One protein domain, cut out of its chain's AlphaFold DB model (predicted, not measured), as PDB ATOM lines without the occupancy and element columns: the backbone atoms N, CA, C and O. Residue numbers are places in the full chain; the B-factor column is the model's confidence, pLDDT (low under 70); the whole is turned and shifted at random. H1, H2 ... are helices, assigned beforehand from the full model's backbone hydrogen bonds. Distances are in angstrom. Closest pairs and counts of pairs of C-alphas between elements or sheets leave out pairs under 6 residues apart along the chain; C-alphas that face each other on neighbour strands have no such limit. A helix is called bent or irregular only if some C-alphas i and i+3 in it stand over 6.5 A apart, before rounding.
ATOM      1  N   GLN A  12     251.928 247.532 224.372       83.25
ATOM      2  CA  GLN A  12     252.739 246.929 225.439       83.25
ATOM      3  C   GLN A  12     252.363 247.439 226.835       83.25
ATOM      4  O   GLN A  12     252.509 246.707 227.809       83.25
ATOM      5  N   ASP A  13     251.805 248.647 226.936       82.38
ATOM      6  CA  ASP A  13     251.350 249.199 228.218       82.38
ATOM      7  C   ASP A  13     250.162 248.413 228.799       82.38
ATOM      8  O   ASP A  13     249.929 248.426 230.005       82.38
ATOM      9  N   CYS A  14     249.395 247.729 227.944       81.19
ATOM     10  CA  CYS A  14     248.338 246.802 228.354       81.19
ATOM     11  C   CYS A  14     248.784 245.336 228.253       81.19
ATOM     12  O   CYS A  14     248.409 244.519 229.085       81.19
ATOM     13  N   HIS A  15     249.591 244.988 227.253       84.12
ATOM     14  CA  HIS A  15     250.108 243.637 227.051       84.12
ATOM     15  C   HIS A  15     251.599 243.581 227.369       84.12
ATOM     16  O   HIS A  15     252.443 243.453 226.481       84.12
ATOM     17  N   SER A  16     251.917 243.682 228.659       80.50
ATOM     18  CA  SER A  16     253.294 243.638 229.165       80.50
ATOM     19  C   SER A  16     253.997 242.300 228.905       80.50
ATOM     20  O   SER A  16     255.212 242.192 229.050       80.50
ATOM     21  N   ASP A  17     253.243 241.278 228.498       80.44
ATOM     22  CA  ASP A  17     253.731 239.974 228.073       80.44
ATOM     23  C   ASP A  17     254.236 239.941 226.617       80.44
ATOM     24  O   ASP A  17     254.843 238.951 226.210       80.44
ATOM     25  N   VAL A  18     254.055 241.018 225.843       82.50
ATOM     26  CA  VAL A  18     254.579 241.144 224.472       82.50
ATOM     27  C   VAL A  18     256.016 241.663 224.498       82.50
ATOM     28  O   VAL A  18     256.254 242.862 224.625       82.50
ATOM     29  N   THR A  19     256.985 240.764 224.321       77.31
ATOM     30  CA  THR A  19     258.424 241.098 224.307       77.31
ATOM     31  C   THR A  19     259.046 241.128 222.906       77.31
ATOM     32  O   THR A  19     260.131 241.677 222.732       77.31
ATOM     33  N   SER A  20     258.375 240.571 221.891       78.56
ATOM     34  CA  SER A  20     258.816 240.583 220.487       78.56
ATOM     35  C   SER A  20     257.637 240.388 219.522       78.56
ATOM     36  O   SER A  20     256.567 239.939 219.930       78.56
ATOM     37  N   LEU A  21     257.814 240.768 218.251       75.50
ATOM     38  CA  LEU A  21     256.839 240.549 217.176       75.50
ATOM     39  C   LEU A  21     257.458 239.641 216.097       75.50
ATOM     40  O   LEU A  21     258.573 239.940 215.663       75.50
ATOM     41  N   PRO A  22     256.759 238.587 215.623       77.19
ATOM     42  CA  PRO A  22     255.398 238.175 215.993       77.19
ATOM     43  C   PRO A  22     255.322 237.556 217.404       77.19
ATOM     44  O   PRO A  22     256.228 236.840 217.816       77.19
ATOM     45  N   HIS A  23     254.243 237.846 218.135       77.44
ATOM     46  CA  HIS A  23     253.952 237.268 219.455       77.44
ATOM     47  C   HIS A  23     252.960 236.099 219.338       77.44
ATOM     48  O   HIS A  23     252.329 235.914 218.296       77.44
ATOM     49  N   ASP A  24     252.756 235.357 220.428       77.31
ATOM     50  CA  ASP A  24     251.763 234.278 220.507       77.31
ATOM     51  C   ASP A  24     250.338 234.758 220.169       77.31
ATOM     52  O   ASP A  24     249.944 235.878 220.505       77.31
ATOM     53  N   GLU A  25     249.515 233.893 219.563       74.12
ATOM     54  CA  GLU A  25     248.134 234.227 219.162       74.12
ATOM     55  C   GLU A  25     247.219 234.630 220.337       74.12
ATOM     56  O   GLU A  25     246.192 235.280 220.131       74.12
ATOM     57  N   ARG A  26     247.550 234.239 221.576       77.75
ATOM     58  CA  ARG A  26     246.737 234.504 222.775       77.75
ATOM     59  C   ARG A  26     247.558 235.147 223.885       77.75
ATOM     60  O   ARG A  26     248.113 234.458 224.736       77.75
ATOM     61  N   LEU A  27     247.537 236.474 223.916       80.12
ATOM     62  CA  LEU A  27     248.126 237.260 224.997       80.12
ATOM     63  C   LEU A  27     247.354 237.089 226.312       80.12
ATOM     64  O   LEU A  27     246.138 236.842 226.330       80.12
ATOM     65  N   LYS A  28     248.058 237.260 227.432       82.31
ATOM     66  CA  LYS A  28     247.450 237.347 228.760       82.31
ATOM     67  C   LYS A  28     246.482 238.527 228.793       82.31
ATOM     68  O   LYS A  28     246.687 239.566 228.167       82.31
ATOM     69  N   LYS A  29     245.380 238.354 229.526       80.81
ATOM     70  CA  LYS A  29     244.363 239.401 229.661       80.81
ATOM     71  C   LYS A  29     244.860 240.466 230.645       80.81
ATOM     72  O   LYS A  29     245.050 240.108 231.808       80.81
ATOM     73  N   PRO A  30     245.008 241.735 230.226       80.56
ATOM     74  CA  PRO A  30     245.349 242.811 231.146       80.56
ATOM     75  C   PRO A  30     244.320 242.950 232.264       80.56
ATOM     76  O   PRO A  30     243.110 242.845 232.031       80.56
ATOM     77  N   SER A  31     244.800 243.247 233.471       84.44
ATOM     78  CA  SER A  31     243.947 243.582 234.608       84.44
ATOM     79  C   SER A  31     243.776 245.093 234.712       84.44
ATOM     80  O   SER A  31     244.725 245.827 234.970       84.44
ATOM     81  N   CYS A  32     242.535 245.576 234.619       84.25
ATOM     82  CA  CYS A  32     242.245 247.000 234.809       84.25
ATOM     83  C   CYS A  32     242.668 247.506 236.203       84.25
ATOM     84  O   CYS A  32     242.901 248.701 236.372       84.25
ATOM     85  N   LYS A  33     242.749 246.618 237.208       88.44
ATOM     86  CA  LYS A  33     243.049 246.980 238.604       88.44
ATOM     87  C   LYS A  33     244.505 247.392 238.815       88.44
ATOM     88  O   LYS A  33     244.779 248.106 239.773       88.44
ATOM     89  N   GLU A  34     245.409 246.974 237.932       86.19
ATOM     90  CA  GLU A  34     246.833 247.318 238.019       86.19
ATOM     91  C   GLU A  34     247.049 248.827 237.844       86.19
ATOM     92  O   GLU A  34     247.838 249.423 238.571       86.19
ATOM     93  N   CYS A  35     246.266 249.472 236.972       86.31
ATOM     94  CA  CYS A  35     246.320 250.922 236.754       86.31
ATOM     95  C   CYS A  35     245.161 251.684 237.425       86.31
ATOM     96  O   CYS A  35     245.335 252.822 237.860       86.31
ATOM     97  N   HIS A  36     243.977 251.073 237.561       88.62
ATOM     98  CA  HIS A  36     242.770 251.700 238.124       88.62
ATOM     99  C   HIS A  36     242.384 251.134 239.495       88.62
ATOM    100  O   HIS A  36     241.205 250.898 239.768       88.62
ATOM    101  N   ARG A  37     243.373 250.922 240.373       92.94
ATOM    102  CA  ARG A  37     243.178 250.289 241.687       92.94
ATOM    103  C   ARG A  37     242.026 250.903 242.489       92.94
ATOM    104  O   ARG A  37     241.135 250.181 242.916       92.94
ATOM    105  N   LYS A  38     241.997 252.233 242.628       92.31
ATOM    106  CA  LYS A  38     240.953 252.940 243.390       92.31
ATOM    107  C   LYS A  38     239.549 252.714 242.816       92.31
ATOM    108  O   LYS A  38     238.624 252.398 243.552       92.31
ATOM    109  N   THR A  39     239.397 252.841 241.501       91.50
ATOM    110  CA  THR A  39     238.117 252.611 240.816       91.50
ATOM    111  C   THR A  39     237.657 251.165 240.971       91.50
ATOM    112  O   THR A  39     236.473 250.908 241.157       91.50
ATOM    113  N   ALA A  40     238.589 250.213 240.907       92.25
ATOM    114  CA  ALA A  40     238.285 248.806 241.118       92.25
ATOM    115  C   ALA A  40     237.836 248.524 242.558       92.25
ATOM    116  O   ALA A  40     236.857 247.814 242.745       92.25
ATOM    117  N   GLU A  41     238.495 249.119 243.555       93.00
ATOM    118  CA  GLU A  41     238.091 249.030 244.965       93.00
ATOM    119  C   GLU A  41     236.674 249.590 245.181       93.00
ATOM    120  O   GLU A  41     235.843 248.943 245.818       93.00
ATOM    121  N   GLU A  42     236.362 250.756 244.606       91.81
ATOM    122  CA  GLU A  42     235.034 251.381 244.691       91.81
ATOM    123  C   GLU A  42     233.947 250.546 243.987       91.81
ATOM    124  O   GLU A  42     232.855 250.363 244.532       91.81
ATOM    125  N   HIS A  43     234.261 249.986 242.815       93.38
ATOM    126  CA  HIS A  43     233.381 249.076 242.081       93.38
ATOM    127  C   HIS A  43     233.102 247.783 242.852       93.38
ATOM    128  O   HIS A  43     231.945 247.369 242.973       93.38
ATOM    129  N   ASP A  44     234.154 247.158 243.381       92.50
ATOM    130  CA  ASP A  44     234.079 245.897 244.117       92.50
ATOM    131  C   ASP A  44     233.291 246.051 245.425       92.50
ATOM    132  O   ASP A  44     232.538 245.150 245.802       92.50
ATOM    133  N   ALA A  45     233.411 247.205 246.090       92.19
ATOM    134  CA  ALA A  45     232.636 247.546 247.282       92.19
ATOM    135  C   ALA A  45     231.149 247.836 246.985       92.19
ATOM    136  O   ALA A  45     230.309 247.787 247.890       92.19
ATOM    137  N   GLY A  46     230.816 248.162 245.734       92.25
ATOM    138  CA  GLY A  46     229.468 248.494 245.290       92.25
ATOM    139  C   GLY A  46     228.594 247.284 244.940       92.25
ATOM    140  O   GLY A  46     229.001 246.121 244.968       92.25
ATOM    141  N   VAL A  47     227.347 247.558 244.550       92.19
ATOM    142  CA  VAL A  47     226.386 246.513 244.136       92.19
ATOM    143  C   VAL A  47     226.810 245.774 242.871       92.19
ATOM    144  O   VAL A  47     226.493 244.598 242.719       92.19
ATOM    145  N   HIS A  48     227.529 246.447 241.974       91.81
ATOM    146  CA  HIS A  48     228.028 245.844 240.741       91.81
ATOM    147  C   HIS A  48     229.176 244.867 241.014       91.81
ATOM    148  O   HIS A  48     229.184 243.785 240.428       91.81
ATOM    149  N   GLY A  49     230.061 245.171 241.969       92.12
ATOM    150  CA  GLY A  49     231.052 244.229 242.487       92.12
ATOM    151  C   GLY A  49     230.411 242.989 243.105       92.12
ATOM    152  O   GLY A  49     230.740 241.862 242.730       92.12
ATOM    153  N   ALA A  50     229.411 243.184 243.972       92.31
ATOM    154  CA  ALA A  50     228.658 242.081 244.573       92.31
ATOM    155  C   ALA A  50     227.935 241.205 243.528       92.31
ATOM    156  O   ALA A  50     227.871 239.985 243.676       92.31
ATOM    157  N   ALA A  51     227.424 241.818 242.456       91.75
ATOM    158  CA  ALA A  51     226.793 241.132 241.330       91.75
ATOM    159  C   ALA A  51     227.795 240.585 240.291       91.75
ATOM    160  O   ALA A  51     227.369 240.002 239.296       91.75
ATOM    161  N   LYS A  52     229.109 240.752 240.514       92.38
ATOM    162  CA  LYS A  52     230.192 240.334 239.605       92.38
ATOM    163  C   LYS A  52     230.036 240.893 238.184       92.38
ATOM    164  O   LYS A  52     230.280 240.202 237.196       92.38
ATOM    165  N   VAL A  53     229.603 242.148 238.070       90.06
ATOM    166  CA  VAL A  53     229.525 242.843 236.780       90.06
ATOM    167  C   VAL A  53     230.939 243.183 236.319       90.06
ATOM    168  O   VAL A  53     231.670 243.910 236.978       90.06
ATOM    169  N   GLU A  54     231.334 242.664 235.162       88.88
ATOM    170  CA  GLU A  54     232.667 242.905 234.606       88.88
ATOM    171  C   GLU A  54     232.787 244.319 234.013       88.88
ATOM    172  O   GLU A  54     231.882 244.766 233.301       88.88
ATOM    173  N   CYS A  55     233.939 244.985 234.177       86.50
ATOM    174  CA  CYS A  55     234.195 246.340 233.653       86.50
ATOM    175  C   CYS A  55     233.914 246.464 232.145       86.50
ATOM    176  O   CYS A  55     233.347 247.459 231.689       86.50
ATOM    177  N   LYS A  56     234.256 245.418 231.377       83.12
ATOM    178  CA  LYS A  56     234.044 245.321 229.919       83.12
ATOM    179  C   LYS A  56     232.571 245.361 229.497       83.12
ATOM    180  O   LYS A  56     232.252 245.547 228.327       83.12
ATOM    181  N   THR A  57     231.659 245.140 230.442       84.69
ATOM    182  CA  THR A  57     230.218 245.224 230.196       84.69
ATOM    183  C   THR A  57     229.809 246.668 229.924       84.69
ATOM    184  O   THR A  57     228.903 246.887 229.124       84.69
ATOM    185  N   CYS A  58     230.495 247.642 230.531       82.31
ATOM    186  CA  CYS A  58     230.243 249.075 230.359       82.31
ATOM    187  C   CYS A  58     231.314 249.770 229.509       82.31
ATOM    188  O   CYS A  58     230.986 250.650 228.714       82.31
ATOM    189  N   HIS A  59     232.579 249.365 229.653       80.94
ATOM    190  CA  HIS A  59     233.731 249.969 228.980       80.94
ATOM    191  C   HIS A  59     234.187 249.121 227.795       80.94
ATOM    192  O   HIS A  59     234.235 247.900 227.880       80.94
ATOM    193  N   THR A  60     234.555 249.764 226.688       76.69
ATOM    194  CA  THR A  60     235.118 249.078 225.514       76.69
ATOM    195  C   THR A  60     236.573 249.502 225.338       76.69
ATOM    196  O   THR A  60     236.851 250.696 225.316       76.69
ATOM    197  N   THR A  61     237.496 248.542 225.224       72.81
ATOM    198  CA  THR A  61     238.952 248.795 225.182       72.81
ATOM    199  C   THR A  61     239.558 248.712 223.776       72.81
ATOM    200  O   THR A  61     240.618 249.277 223.550       72.81
ATOM    201  N   HIS A  62     238.887 248.056 222.820       72.69
ATOM    202  CA  HIS A  62     239.404 247.819 221.457       72.69
ATOM    203  C   HIS A  62     238.584 248.486 220.337       72.69
ATOM    204  O   HIS A  62     238.749 248.143 219.170       72.69
ATOM    205  N   VAL A  63     237.671 249.413 220.656       63.56
ATOM    206  CA  VAL A  63     236.800 250.054 219.648       63.56
ATOM    207  C   VAL A  63     236.811 251.573 219.810       63.56
ATOM    208  O   VAL A  63     236.602 252.088 220.903       63.56
ATOM    209  N   ILE A  64     237.022 252.274 218.690       54.41
ATOM    210  CA  ILE A  64     237.189 253.737 218.589       54.41
ATOM    211  C   ILE A  64     235.833 254.474 218.598       54.41
ATOM    212  O   ILE A  64     235.759 255.672 218.855       54.41
ATOM    213  N   THR A  65     234.731 253.761 218.362       56.09
ATOM    214  CA  THR A  65     233.384 254.329 218.258       56.09
ATOM    215  C   THR A  65     232.350 253.424 218.925       56.09
ATOM    216  O   THR A  65     231.793 252.518 218.311       56.09
ATOM    217  N   LYS A  66     232.030 253.675 220.198       54.91
ATOM    218  CA  LYS A  66     230.726 253.262 220.734       54.91
ATOM    219  C   LYS A  66     230.229 254.214 221.810       54.91
ATOM    220  O   LYS A  66     230.987 254.703 222.643       54.91
ATOM    221  N   SER A  67     228.929 254.474 221.738       57.31
ATOM    222  CA  SER A  67     228.142 255.230 222.706       57.31
ATOM    223  C   SER A  67     228.409 254.746 224.131       57.31
ATOM    224  O   SER A  67     228.394 253.540 224.388       57.31
ATOM    225  N   ARG A  68     228.623 255.681 225.066       66.81
ATOM    226  CA  ARG A  68     228.698 255.368 226.500       66.81
ATOM    227  C   ARG A  68     227.403 254.672 226.920       66.81
ATOM    228  O   ARG A  68     226.330 255.225 226.683       66.81
ATOM    229  N   LYS A  69     227.509 253.487 227.528       78.56
ATOM    230  CA  LYS A  69     226.343 252.807 228.098       78.56
ATOM    231  C   LYS A  69     225.756 253.630 229.241       78.56
ATOM    232  O   LYS A  69     226.491 254.234 230.024       78.56
ATOM    233  N   SER A  70     224.436 253.649 229.315       85.25
ATOM    234  CA  SER A  70     223.656 254.337 230.338       85.25
ATOM    235  C   SER A  70     223.099 253.343 231.360       85.25
ATOM    236  O   SER A  70     223.003 252.148 231.092       85.25
TER     237      SER A  70
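Overview. This is residues 12 to 70 of the 524 residues of an uncharacterized protein of Syntrophorhabdus sp (UniProt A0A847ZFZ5). There is little regular structure here: three short helices, H1, H2 and H3, follow each other in a bent line, and two long unnamed stretches trail from them. Residues 12 to 31 make a wide loop before H1, with residues 19 to 26 sticking out; residues 51 to 70 lead away from H3 and turn back in an open bend, with residues 61 to 66 sticking out. The 59 printed residues, 17 of them in named helices, are all helix in class with no named strand, loose with a radius of gyration of the C-alphas of 14.2 A, and span 41 by 25 by 17 A.

Along the chain. Find C-alpha 37 at (243.178, 250.289, 241.687); from there H2, residues 37 to 45, runs 12.2 A. H1 is residues 32 to 35. H3, residues 47 to 50, ends at C-alpha 50 at (228.658, 242.081, 244.573).

Arrangement. Look at Lys 33 and Ala 40, whose C-alphas, 5.7 A apart, are the closest of H1 and H2; these helices only just touch, with 3 pairs of C-alphas within 8 A, and only at the corner by their tight link. H2 and H3, joined by a tight link, are close but not clearly touching; their closest C-alphas, His 43 and Gly 49, are 5.4 A apart. H1 and H3 are apart. In H2 every O i to N i+4 pair is within hydrogen-bond range; H1 and H3 are too short for such a pair.

Size, cuts and confidence. The farthest C-alphas, Pro 22 and Val 47, are 41.3 A apart. The printed part has no cut, and residues 63 to 68 are under pLDDT 70.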